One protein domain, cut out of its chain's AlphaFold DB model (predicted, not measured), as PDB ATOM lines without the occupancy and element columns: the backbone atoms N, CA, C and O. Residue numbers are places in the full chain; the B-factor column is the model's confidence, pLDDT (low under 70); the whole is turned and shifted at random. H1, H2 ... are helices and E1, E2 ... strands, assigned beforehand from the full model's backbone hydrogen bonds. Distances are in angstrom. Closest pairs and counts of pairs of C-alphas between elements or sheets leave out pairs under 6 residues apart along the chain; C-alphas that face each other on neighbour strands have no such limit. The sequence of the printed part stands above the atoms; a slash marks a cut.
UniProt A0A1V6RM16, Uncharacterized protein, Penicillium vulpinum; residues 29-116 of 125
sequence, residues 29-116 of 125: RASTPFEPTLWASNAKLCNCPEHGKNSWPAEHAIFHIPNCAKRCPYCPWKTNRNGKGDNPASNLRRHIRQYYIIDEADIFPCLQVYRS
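What this domain is: This is residues 29 to 116 of the 125 residues of an uncharacterized protein of Penicillium vulpinum (UniProt A0A1V6RM16). This domain has little regular structure: one helix, H1, packs beside a small parallel pair of strands, mainly on E2, amid long loops. Residues 29 to 60 precede E1, and 29 to 30 pair antiparallel with its residues 61 to 62. The printed part has 88 residues, in order E1, H1, E2, mixed class with 24 in named elements; it is compact, radius of gyration of the C-alphas 12.5 A, spanning 40 by 27 by 21 A.

Where its parts are: Find C-alpha 61 at (-26.408, -40.059, 43.166), where E1, residues 61 to 65, begins. H1, residues 88 to 102, runs 20.2 A. E2, residues 112 to 115, ends at (-17.108, -42.462, 53.344).

How they stand to each other: Look at E1 and E2, parallel at 26 degrees: N 63 and O 112 are 2.8 A apart. E1, H1, E2 form a strand-helix-strand unit, parallel strands joined through a helix, with a right-handed crossover. The closest C-alphas of H1 and E2, Arg 93 and Val 113, are 6.5 A apart. In H1, 10 of 11 O i to N i+4 pairs are within hydrogen-bond range.

The domain as a whole: The printed part has no cut. E1 to H1 is a long link. Residues 52 to 54 and 80 to 86 are under pLDDT 70.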
ATOM      1  N   ARG A  29     -27.222 -44.357  46.589       84.12
ATOM      2  CA  ARG A  29     -28.647 -44.002  46.505       84.12
ATOM      3  C   ARG A  29     -28.825 -42.767  45.632       84.12
ATOM      4  O   ARG A  29     -27.861 -42.021  45.471       84.12
ATOM      5  N   ALA A  30     -30.018 -42.528  45.102       83.50
ATOM      6  CA  ALA A  30     -30.297 -41.291  44.376       83.50
ATOM      7  C   ALA A  30     -30.118 -40.066  45.304       83.50
ATOM      8  O   ALA A  30     -30.455 -40.120  46.491       83.50
ATOM      9  N   SER A  31     -29.523 -38.984  44.794       83.12
ATOM     10  CA  SER A  31     -29.395 -37.697  45.505       83.12
ATOM     11  C   SER A  31     -30.566 -36.756  45.222       83.12
ATOM     12  O   SER A  31     -30.787 -35.804  45.967       83.12
ATOM     13  N   THR A  32     -31.313 -37.034  44.156       79.81
ATOM     14  CA  THR A  32     -32.449 -36.251  43.665       79.81
ATOM     15  C   THR A  32     -33.589 -37.189  43.256       79.81
ATOM     16  O   THR A  32     -33.331 -38.380  43.095       79.81
ATOM     17  N   PRO A  33     -34.804 -36.680  42.993       81.00
ATOM     18  CA  PRO A  33     -35.898 -37.465  42.406       81.00
ATOM     19  C   PRO A  33     -35.656 -37.942  40.960       81.00
ATOM     20  O   PRO A  33     -36.567 -38.467  40.334       81.00
ATOM     21  N   PHE A  34     -34.475 -37.699  40.391       78.38
ATOM     22  CA  PHE A  34     -34.087 -38.163  39.061       78.38
ATOM     23  C   PHE A  34     -33.209 -39.410  39.173       78.38
ATOM     24  O   PHE A  34     -32.313 -39.460  40.021       78.38
ATOM     25  N   GLU A  35     -33.438 -40.398  38.302       76.62
ATOM     26  CA  GLU A  35     -32.558 -41.564  38.204       76.62
ATOM     27  C   GLU A  35     -31.233 -41.212  37.533       76.62
ATOM     28  O   GLU A  35     -31.207 -40.400  36.605       76.62
ATOM     29  N   PRO A  36     -30.136 -41.878  37.927       83.44
ATOM     30  CA  PRO A  36     -28.901 -41.817  37.168       83.44
ATOM     31  C   PRO A  36     -29.110 -42.395  35.765       83.44
ATOM     32  O   PRO A  36     -29.370 -43.591  35.601       83.44
ATOM     33  N   THR A  37     -28.943 -41.568  34.738       86.25
ATOM     34  CA  THR A  37     -28.897 -42.018  33.340       86.25
ATOM     35  C   THR A  37     -27.459 -42.285  32.898       86.25
ATOM     36  O   THR A  37     -27.216 -43.155  32.058       86.25
ATOM     37  N   LEU A  38     -26.492 -41.615  33.533       85.88
ATOM     38  CA  LEU A  38     -25.067 -41.829  33.318       85.88
ATOM     39  C   LEU A  38     -24.469 -42.817  34.329       85.88
ATOM     40  O   LEU A  38     -24.596 -42.673  35.549       85.88
ATOM     41  N   TRP A  39     -23.743 -43.803  33.804       87.25
ATOM     42  CA  TRP A  39     -23.122 -44.871  34.582       87.25
ATOM     43  C   TRP A  39     -21.639 -45.004  34.258       87.25
ATOM     44  O   TRP A  39     -21.198 -44.839  33.122       87.25
ATOM     45  N   ALA A  40     -20.862 -45.351  35.275       85.31
ATOM     46  CA  ALA A  40     -19.447 -45.622  35.155       85.31
ATOM     47  C   ALA A  40     -19.172 -46.803  34.221       85.31
ATOM     48  O   ALA A  40     -19.720 -47.894  34.385       85.31
ATOM     49  N   SER A  41     -18.211 -46.612  33.322       76.06
ATOM     50  CA  SER A  41     -17.689 -47.665  32.452       76.06
ATOM     51  C   SER A  41     -16.871 -48.715  33.216       76.06
ATOM     52  O   SER A  41     -16.807 -49.870  32.794       76.06
ATOM     53  N   ASN A  42     -16.276 -48.354  34.364       74.56
ATOM     54  CA  ASN A  42     -15.510 -49.279  35.200       74.56
ATOM     55  C   ASN A  42     -16.257 -49.661  36.485       74.56
ATOM     56  O   ASN A  42     -16.244 -48.946  37.485       74.56
ATOM     57  N   ALA A  43     -16.801 -50.876  36.505       71.94
ATOM     58  CA  ALA A  43     -17.519 -51.439  37.652       71.94
ATOM     59  C   ALA A  43     -16.630 -51.776  38.877       71.94
ATOM     60  O   ALA A  43     -17.123 -52.008  39.978       71.94
ATOM     61  N   LYS A  44     -15.299 -51.842  38.736       81.56
ATOM     62  CA  LYS A  44     -14.419 -52.408  39.779       81.56
ATOM     63  C   LYS A  44     -13.676 -51.343  40.581       81.56
ATOM     64  O   LYS A  44     -12.552 -50.995  40.232       81.56
ATOM     65  N   LEU A  45     -14.208 -50.949  41.740       84.19
ATOM     66  CA  LEU A  45     -13.502 -50.059  42.684       84.19
ATOM     67  C   LEU A  45     -12.349 -50.740  43.431       84.19
ATOM     68  O   LEU A  45     -11.389 -50.089  43.849       84.19
ATOM     69  N   CYS A  46     -12.439 -52.052  43.652       84.12
ATOM     70  CA  CYS A  46     -11.435 -52.829  44.379       84.12
ATOM     71  C   CYS A  46     -11.376 -54.282  43.882       84.12
ATOM     72  O   CYS A  46     -11.951 -54.615  42.850       84.12
ATOM     73  N   ASN A  47     -10.611 -55.128  44.579       82.69
ATOM     74  CA  ASN A  47     -10.498 -56.563  44.282       82.69
ATOM     75  C   ASN A  47     -11.376 -57.433  45.198       82.69
ATOM     76  O   ASN A  47     -11.284 -58.652  45.124       82.69
ATOM     77  N   CYS A  48     -12.179 -56.837  46.085       80.56
ATOM     78  CA  CYS A  48     -13.075 -57.606  46.943       80.56
ATOM     79  C   CYS A  48     -14.186 -58.237  46.086       80.56
ATOM     80  O   CYS A  48     -14.752 -57.534  45.243       80.56
ATOM     81  N   PRO A  49     -14.524 -59.521  46.301       75.00
ATOM     82  CA  PRO A  49     -15.553 -60.210  45.519       75.00
ATOM     83  C   PRO A  49     -16.926 -59.533  45.645       75.00
ATOM     84  O   PRO A  49     -17.660 -59.453  44.664       75.00
ATOM     85  N   GLU A  50     -17.224 -58.957  46.811       73.50
ATOM     86  CA  GLU A  50     -18.484 -58.259  47.106       73.50
ATOM     87  C   GLU A  50     -18.674 -56.949  46.328       73.50
ATOM     88  O   GLU A  50     -19.800 -56.524  46.105       73.50
ATOM     89  N   HIS A  51     -17.585 -56.308  45.894       73.31
ATOM     90  CA  HIS A  51     -17.620 -55.018  45.190       73.31
ATOM     91  C   HIS A  51     -17.335 -55.157  43.686       73.31
ATOM     92  O   HIS A  51     -17.152 -54.158  42.991       73.31
ATOM     93  N   GLY A  52     -17.205 -56.390  43.187       64.00
ATOM     94  CA  GLY A  52     -16.786 -56.676  41.815       64.00
ATOM     95  C   GLY A  52     -17.909 -56.652  40.774       64.00
ATOM     96  O   GLY A  52     -17.600 -56.712  39.585       64.00
ATOM     97  N   LYS A  53     -19.177 -56.591  41.206       62.75
ATOM     98  CA  LYS A  53     -20.375 -56.690  40.350       62.75
ATOM     99  C   LYS A  53     -21.221 -55.410  40.316       62.75
ATOM    100  O   LYS A  53     -22.348 -55.441  39.837       62.75
ATOM    101  N   ASN A  54     -20.706 -54.298  40.828       68.88
ATOM    102  CA  ASN A  54     -21.493 -53.083  41.005       68.88
ATOM    103  C   ASN A  54     -21.284 -52.108  39.845       68.88
ATOM    104  O   ASN A  54     -20.149 -51.776  39.513       68.88
ATOM    105  N   SER A  55     -22.382 -51.613  39.282       78.19
ATOM    106  CA  SER A  55     -22.386 -50.414  38.440       78.19
ATOM    107  C   SER A  55     -22.443 -49.173  39.332       78.19
ATOM    108  O   SER A  55     -23.117 -49.185  40.366       78.19
ATOM    109  N   TRP A  56     -21.722 -48.117  38.950       84.44
ATOM    110  CA  TRP A  56     -21.612 -46.889  39.745       84.44
ATOM    111  C   TRP A  56     -22.263 -45.730  38.994       84.44
ATOM    112  O   TRP A  56     -21.850 -45.472  37.865       84.44
ATOM    113  N   PRO A  57     -23.260 -45.049  39.571       88.00
ATOM    114  CA  PRO A  57     -23.882 -43.898  38.926       88.00
ATOM    115  C   PRO A  57     -22.912 -42.715  38.878       88.00
ATOM    116  O   PRO A  57     -22.153 -42.500  39.822       88.00
ATOM    117  N   ALA A  58     -22.947 -41.955  37.787       88.12
ATOM    118  CA  ALA A  58     -22.110 -40.774  37.577       88.12
ATOM    119  C   ALA A  58     -22.856 -39.453  37.838       88.12
ATOM    120  O   ALA A  58     -22.230 -38.418  38.012       88.12
ATOM    121  N   GLU A  59     -24.178 -39.483  37.949       88.31
ATOM    122  CA  GLU A  59     -25.013 -38.304  38.183       88.31
ATOM    123  C   GLU A  59     -26.152 -38.639  39.148       88.31
ATOM    124  O   GLU A  59     -26.442 -39.816  39.383       88.31
ATOM    125  N   HIS A  60     -26.777 -37.610  39.724       89.12
ATOM    126  CA  HIS A  60     -27.986 -37.735  40.547       89.12
ATOM    127  C   HIS A  60     -27.882 -38.784  41.667       89.12
ATOM    128  O   HIS A  60     -28.875 -39.388  42.073       89.12
ATOM    129  N   ALA A  61     -26.674 -38.998  42.206       88.69
ATOM    130  CA  ALA A  61     -26.408 -40.059  43.166       88.69
ATOM    131  C   ALA A  61     -25.496 -39.644  44.325       88.69
ATOM    132  O   ALA A  61     -24.530 -38.892  44.191       88.69
ATOM    133  N   ILE A  62     -25.780 -40.226  45.484       86.81
ATOM    134  CA  ILE A  62     -24.920 -40.258  46.658       86.81
ATOM    135  C   ILE A  62     -24.185 -41.593  46.651       86.81
ATOM    136  O   ILE A  62     -24.794 -42.655  46.772       86.81
ATOM    137  N   PHE A  63     -22.865 -41.534  46.550       85.00
ATOM    138  CA  PHE A  63     -21.988 -42.685  46.423       85.00
ATOM    139  C   PHE A  63     -21.139 -42.879  47.692       85.00
ATOM    140  O   PHE A  63     -20.360 -42.015  48.108       85.00
ATOM    141  N   HIS A  64     -21.270 -44.051  48.317       86.81
ATOM    142  CA  HIS A  64     -20.524 -44.450  49.507       86.81
ATOM    143  C   HIS A  64     -19.310 -45.299  49.131       86.81
ATOM    144  O   HIS A  64     -19.411 -46.496  48.865       86.81
ATOM    145  N   ILE A  65     -18.127 -44.685  49.165       86.00
ATOM    146  CA  ILE A  65     -16.885 -45.346  48.757       86.00
ATOM    147  C   ILE A  65     -16.395 -46.279  49.880       86.00
ATOM    148  O   ILE A  65     -16.096 -45.785  50.981       86.00
ATOM    149  N   PRO A  66     -16.280 -47.604  49.633       83.56
ATOM    150  CA  PRO A  66     -15.808 -48.559  50.630       83.56
ATOM    151  C   PRO A  66     -14.331 -48.326  50.962       83.56
ATOM    152  O   PRO A  66     -13.550 -47.893  50.117       83.56
ATOM    153  N   ASN A  67     -13.914 -48.643  52.191       83.62
ATOM    154  CA  ASN A  67     -12.540 -48.373  52.650       83.62
ATOM    155  C   ASN A  67     -11.468 -49.160  51.866       83.62
ATOM    156  O   ASN A  67     -10.321 -48.728  51.791       83.62
ATOM    157  N   CYS A  68     -11.836 -50.285  51.248       83.94
ATOM    158  CA  CYS A  68     -10.956 -51.079  50.386       83.94
ATOM    159  C   CYS A  68     -10.866 -50.561  48.935       83.94
ATOM    160  O   CYS A  68     -10.139 -51.142  48.121       83.94
ATOM    161  N   ALA A  69     -11.602 -49.499  48.587       87.25
ATOM    162  CA  ALA A  69     -11.604 -48.919  47.250       87.25
ATOM    163  C   ALA A  69     -10.240 -48.323  46.889       87.25
ATOM    164  O   ALA A  69      -9.631 -47.586  47.664       87.25
ATOM    165  N   LYS A  70      -9.775 -48.641  45.680       89.06
ATOM    166  CA  LYS A  70      -8.466 -48.227  45.165       89.06
ATOM    167  C   LYS A  70      -8.462 -47.817  43.692       89.06
ATOM    168  O   LYS A  70      -7.424 -47.398  43.192       89.06
ATOM    169  N   ARG A  71      -9.583 -47.959  42.984       89.81
ATOM    170  CA  ARG A  71      -9.724 -47.621  41.563       89.81
ATOM    171  C   ARG A  71     -10.844 -46.612  41.369       89.81
ATOM    172  O   ARG A  71     -11.867 -46.708  42.047       89.81
ATOM    173  N   CYS A  72     -10.635 -45.678  40.450       90.38
ATOM    174  CA  CYS A  72     -11.676 -44.774  39.994       90.38
ATOM    175  C   CYS A  72     -12.668 -45.521  39.090       90.38
ATOM    176  O   CYS A  72     -12.229 -46.284  38.229       90.38
ATOM    177  N   PRO A  73     -13.986 -45.338  39.271       89.56
ATOM    178  CA  PRO A  73     -14.973 -45.910  38.361       89.56
ATOM    179  C   PRO A  73     -15.070 -45.136  37.030       89.56
ATOM    180  O   PRO A  73     -15.491 -45.698  36.022       89.56
ATOM    181  N   TYR A  74     -14.630 -43.875  36.995       89.12
ATOM    182  CA  TYR A  74     -14.813 -42.980  35.845       89.12
ATOM    183  C   TYR A  74     -13.580 -42.874  34.934       89.12
ATOM    184  O   TYR A  74     -13.707 -42.492  33.777       89.12
ATOM    185  N   CYS A  75     -12.390 -43.270  35.403       89.44
ATOM    186  CA  CYS A  75     -11.176 -43.264  34.581       89.44
ATOM    187  C   CYS A  75     -10.157 -44.341  34.997       89.44
ATOM    188  O   CYS A  75     -10.337 -45.007  36.018       89.44
ATOM    189  N   PRO A  76      -9.038 -44.494  34.258       88.75
ATOM    190  CA  PRO A  76      -7.985 -45.467  34.567       88.75
ATOM    191  C   PRO A  76      -7.196 -45.202  35.863       88.75
ATOM    192  O   PRO A  76      -6.307 -45.987  36.210       88.75
ATOM    193  N   TRP A  77      -7.465 -44.101  36.574       89.12
ATOM    194  CA  TRP A  77      -6.744 -43.747  37.793       89.12
ATOM    195  C   TRP A  77      -6.950 -44.792  38.896       89.12
ATOM    196  O   TRP A  77      -8.060 -45.251  39.185       89.12
ATOM    197  N   LYS A  78      -5.856 -45.145  39.567       88.75
ATOM    198  CA  LYS A  78      -5.851 -46.024  40.736       88.75
ATOM    199  C   LYS A  78      -4.814 -45.543  41.736       88.75
ATOM    200  O   LYS A  78      -3.753 -45.051  41.357       88.75
ATOM    201  N   THR A  79      -5.090 -45.740  43.018       82.69
ATOM    202  CA  THR A  79      -4.074 -45.526  44.044       82.69
ATOM    203  C   THR A  79      -3.117 -46.716  44.084       82.69
ATOM    204  O   THR A  79      -3.533 -47.872  44.170       82.69
ATOM    205  N   ASN A  80      -1.822 -46.419  43.994       69.94
ATOM    206  CA  ASN A  80      -0.739 -47.403  44.082       69.94
ATOM    207  C   ASN A  80      -0.191 -47.537  45.515       69.94
ATOM    208  O   ASN A  80       0.755 -48.289  45.744       69.94
ATOM    209  N   ARG A  81      -0.733 -46.782  46.484       62.41
ATOM    210  CA  ARG A  81      -0.181 -46.725  47.840       62.41
ATOM    211  C   ARG A  81      -0.761 -47.834  48.716       62.41
ATOM    212  O   ARG A  81      -1.890 -47.737  49.183       62.41
ATOM    213  N   ASN A  82       0.062 -48.850  48.965       55.00
ATOM    214  CA  ASN A  82      -0.167 -49.895  49.970       55.00
ATOM    215  C   ASN A  82       0.620 -49.630  51.277       55.00
ATOM    216  O   ASN A  82       0.758 -50.526  52.106       55.00
ATOM    217  N   GLY A  83       1.203 -48.435  51.445       46.66
ATOM    218  CA  GLY A  83       2.056 -48.094  52.588       46.66
ATOM    219  C   GLY A  83       1.268 -47.854  53.880       46.66
ATOM    220  O   GLY A  83       0.178 -47.281  53.848       46.66
ATOM    221  N   LYS A  84       1.833 -48.272  55.023       44.03
ATOM    222  CA  LYS A  84       1.300 -48.011  56.374       44.03
ATOM    223  C   LYS A  84       1.044 -46.506  56.557       44.03
ATOM    224  O   LYS A  84       1.993 -45.742  56.673       44.03
ATOM    225  N   GLY A  85      -0.226 -46.100  56.595       56.44
ATOM    226  CA  GLY A  85      -0.654 -44.733  56.928       56.44
ATOM    227  C   GLY A  85      -1.548 -44.060  55.885       56.44
ATOM    228  O   GLY A  85      -2.342 -43.193  56.243       56.44
ATOM    229  N   ASP A  86      -1.503 -44.490  54.624       62.72
ATOM    230  CA  ASP A  86      -2.328 -43.899  53.570       62.72
ATOM    231  C   ASP A  86      -3.631 -44.683  53.378       62.72
ATOM    232  O   ASP A  86      -3.622 -45.875  53.080       62.72
ATOM    233  N   ASN A  87      -4.776 -44.004  53.520       79.25
ATOM    234  CA  ASN A  87      -6.084 -44.605  53.266       79.25
ATOM    235  C   ASN A  87      -6.408 -44.524  51.756       79.25
ATOM    236  O   ASN A  87      -6.727 -43.433  51.263       79.25
ATOM    237  N   PRO A  88      -6.356 -45.643  51.005       83.56
ATOM    238  CA  PRO A  88      -6.565 -45.647  49.556       83.56
ATOM    239  C   PRO A  88      -7.936 -45.078  49.162       83.56
ATOM    240  O   PRO A  88      -8.031 -44.321  48.193       83.56
ATOM    241  N   ALA A  89      -8.969 -45.333  49.968       86.44
ATOM    242  CA  ALA A  89     -10.307 -44.807  49.741       86.44
ATOM    243  C   ALA A  89     -10.399 -43.290  49.964       86.44
ATOM    244  O   ALA A  89     -11.169 -42.617  49.283       86.44
ATOM    245  N   SER A  90      -9.607 -42.717  50.880       87.19
ATOM    246  CA  SER A  90      -9.532 -41.256  51.044       87.19
ATOM    247  C   SER A  90      -8.922 -40.580  49.822       87.19
ATOM    248  O   SER A  90      -9.454 -39.574  49.355       87.19
ATOM    249  N   ASN A  91      -7.853 -41.157  49.270       88.69
ATOM    250  CA  ASN A  91      -7.237 -40.652  48.044       88.69
ATOM    251  C   ASN A  91      -8.196 -40.753  46.856       88.69
ATOM    252  O   ASN A  91      -8.315 -39.805  46.085       88.69
ATOM    253  N   LEU A  92      -8.935 -41.860  46.752       90.25
ATOM    254  CA  LEU A  92      -9.969 -42.020  45.737       90.25
ATOM    255  C   LEU A  92     -11.100 -40.993  45.883       90.25
ATOM    256  O   LEU A  92     -11.483 -40.372  44.896       90.25
ATOM    257  N   ARG A  93     -11.600 -40.758  47.104       91.12
ATOM    258  CA  ARG A  93     -12.597 -39.704  47.373       91.12
ATOM    259  C   ARG A  93     -12.098 -38.335  46.922       91.12
ATOM    260  O   ARG A  93     -12.844 -37.605  46.282       91.12
ATOM    261  N   ARG A  94     -10.848 -37.991  47.252       91.00
ATOM    262  CA  ARG A  94     -10.235 -36.722  46.840       91.00
ATOM    263  C   ARG A  94     -10.136 -36.615  45.322       91.00
ATOM    264  O   ARG A  94     -10.502 -35.581  44.782       91.00
ATOM    265  N   HIS A  95      -9.680 -37.677  44.658       92.50
ATOM    266  CA  HIS A  95      -9.614 -37.732  43.201       92.50
ATOM    267  C   HIS A  95     -10.994 -37.495  42.580       92.50
ATOM    268  O   HIS A  95     -11.121 -36.623  41.731       92.50
ATOM    269  N   ILE A  96     -12.035 -38.192  43.054       91.38
ATOM    270  CA  ILE A  96     -13.369 -38.039  42.466       91.38
ATOM    271  C   ILE A  96     -13.930 -36.630  42.676       91.38
ATOM    272  O   ILE A  96     -14.478 -36.040  41.750       91.38
ATOM    273  N   ARG A  97     -13.766 -36.078  43.885       91.69
ATOM    274  CA  ARG A  97     -14.232 -34.720  44.187       91.69
ATOM    275  C   ARG A  97     -13.587 -33.682  43.288       91.69
ATOM    276  O   ARG A  97     -14.300 -32.844  42.768       91.69
ATOM    277  N   GLN A  98     -12.268 -33.741  43.128       92.25
ATOM    278  CA  GLN A  98     -11.563 -32.744  42.337       92.25
ATOM    279  C   GLN A  98     -11.944 -32.851  40.861       92.25
ATOM    280  O   GLN A  98     -12.467 -31.903  40.300       92.25
ATOM    281  N   TYR A  99     -11.742 -34.024  40.265       91.50
ATOM    282  CA  TYR A  99     -11.778 -34.145  38.811       91.50
ATOM    283  C   TYR A  99     -13.183 -34.299  38.230       91.50
ATOM    284  O   TYR A  99     -13.383 -33.912  37.092       91.50
ATOM    285  N   TYR A 100     -14.150 -34.841  38.979       90.69
ATOM    286  CA  TYR A 100     -15.499 -35.065  38.437       90.69
ATOM    287  C   TYR A 100     -16.541 -34.145  39.051       90.69
ATOM    288  O   TYR A 100     -17.358 -33.586  38.340       90.69
ATOM    289  N   ILE A 101     -16.515 -33.957  40.373       89.00
ATOM    290  CA  ILE A 101     -17.551 -33.156  41.045       89.00
ATOM    291  C   ILE A 101     -17.263 -31.654  40.926       89.00
ATOM    292  O   ILE A 101     -18.200 -30.869  40.845       89.00
ATOM    293  N   ILE A 102     -15.990 -31.245  40.954       88.38
ATOM    294  CA  ILE A 102     -15.595 -29.833  40.862       88.38
ATOM    295  C   ILE A 102     -15.272 -29.463  39.413       88.38
ATOM    296  O   ILE A 102     -15.888 -28.544  38.884       88.38
ATOM    297  N   ASP A 103     -14.336 -30.171  38.774       88.94
ATOM    298  CA  ASP A 103     -13.830 -29.781  37.449       88.94
ATOM    299  C   ASP A 103     -14.795 -30.154  36.299       88.94
ATOM    300  O   ASP A 103     -14.811 -29.476  35.275       88.94
ATOM    301  N   GLU A 104     -15.630 -31.188  36.473       88.38
ATOM    302  CA  GLU A 104     -16.601 -31.675  35.471       88.38
ATOM    303  C   GLU A 104     -18.052 -31.651  36.002       88.38
ATOM    304  O   GLU A 104     -18.864 -32.522  35.686       88.38
ATOM    305  N   ALA A 105     -18.399 -30.645  36.815       84.00
ATOM    306  CA  ALA A 105     -19.697 -30.551  37.496       84.00
ATOM    307  C   ALA A 105     -20.919 -30.631  36.554       84.00
ATOM    308  O   ALA A 105     -21.969 -31.130  36.960       84.00
ATOM    309  N   ASP A 106     -20.775 -30.186  35.301       86.62
ATOM    310  CA  ASP A 106     -21.824 -30.259  34.274       86.62
ATOM    311  C   ASP A 106     -22.098 -31.697  33.793       86.62
ATOM    312  O   ASP A 106     -23.210 -32.007  33.377       86.62
ATOM    313  N   ILE A 107     -21.091 -32.580  33.848       83.88
ATOM    314  CA  ILE A 107     -21.171 -33.989  33.415       83.88
ATOM    315  C   ILE A 107     -21.542 -34.905  34.588       83.88
ATOM    316  O   ILE A 107     -22.158 -35.951  34.392       83.88
ATOM    317  N   PHE A 108     -21.195 -34.505  35.814       84.62
ATOM    318  CA  PHE A 108     -21.487 -35.249  37.041       84.62
ATOM    319  C   PHE A 108     -22.444 -34.469  37.957       84.62
ATOM    320  O   PHE A 108     -22.138 -34.255  39.143       84.62
ATOM    321  N   PRO A 109     -23.611 -34.023  37.450       86.75
ATOM    322  CA  PRO A 109     -24.505 -33.185  38.220       86.75
ATOM    323  C   PRO A 109     -25.040 -33.957  39.421       86.75
ATOM    324  O   PRO A 109     -25.375 -35.143  39.356       86.75
ATOM    325  N   CYS A 110     -25.109 -33.269  40.558       86.19
ATOM    326  CA  CYS A 110     -25.641 -33.816  41.806       86.19
ATOM    327  C   CYS A 110     -24.939 -35.102  42.297       86.19
ATOM    328  O   CYS A 110     -25.479 -35.783  43.178       86.19
ATOM    329  N   LEU A 111     -23.743 -35.429  41.783       88.06
ATOM    330  CA  LEU A 111     -22.927 -36.524  42.293       88.06
ATOM    331  C   LEU A 111     -22.272 -36.115  43.614       88.06
ATOM    332  O   LEU A 111     -21.604 -35.088  43.721       88.06
ATOM    333  N   GLN A 112     -22.413 -36.959  44.631       88.31
ATOM    334  CA  GLN A 112     -21.801 -36.739  45.940       88.31
ATOM    335  C   GLN A 112     -21.052 -37.989  46.393       88.31
ATOM    336  O   GLN A 112     -21.553 -39.101  46.255       88.31
ATOM    337  N   VAL A 113     -19.858 -37.823  46.979       89.06
ATOM    338  CA  VAL A 113     -19.052 -38.951  47.482       89.06
ATOM    339  C   VAL A 113     -18.747 -38.862  48.973       89.06
ATOM    340  O   VAL A 113     -18.093 -37.928  49.465       89.06
ATOM    341  N   TYR A 114     -19.132 -39.918  49.681       86.44
ATOM    342  CA  TYR A 114     -18.972 -40.055  51.122       86.44
ATOM    343  C   TYR A 114     -18.114 -41.256  51.490       86.44
ATOM    344  O   TYR A 114     -17.822 -42.154  50.694       86.44
ATOM    345  N   ARG A 115     -17.673 -41.262  52.746       82.50
ATOM    346  CA  ARG A 115     -17.108 -42.462  53.344       82.50
ATOM    347  C   ARG A 115     -18.221 -43.489  53.509       82.50
ATOM    348  O   ARG A 115     -19.302 -43.154  53.980       82.50
ATOM    349  N   SER A 116     -17.951 -44.732  53.126       73.94
ATOM    350  CA  SER A 116     -18.790 -45.831  53.575       73.94
ATOM    351  C   SER A 116     -18.592 -45.994  55.082       73.94
ATOM    352  O   SER A 116     -17.484 -46.282  55.542       73.94
TER     353      SER A 116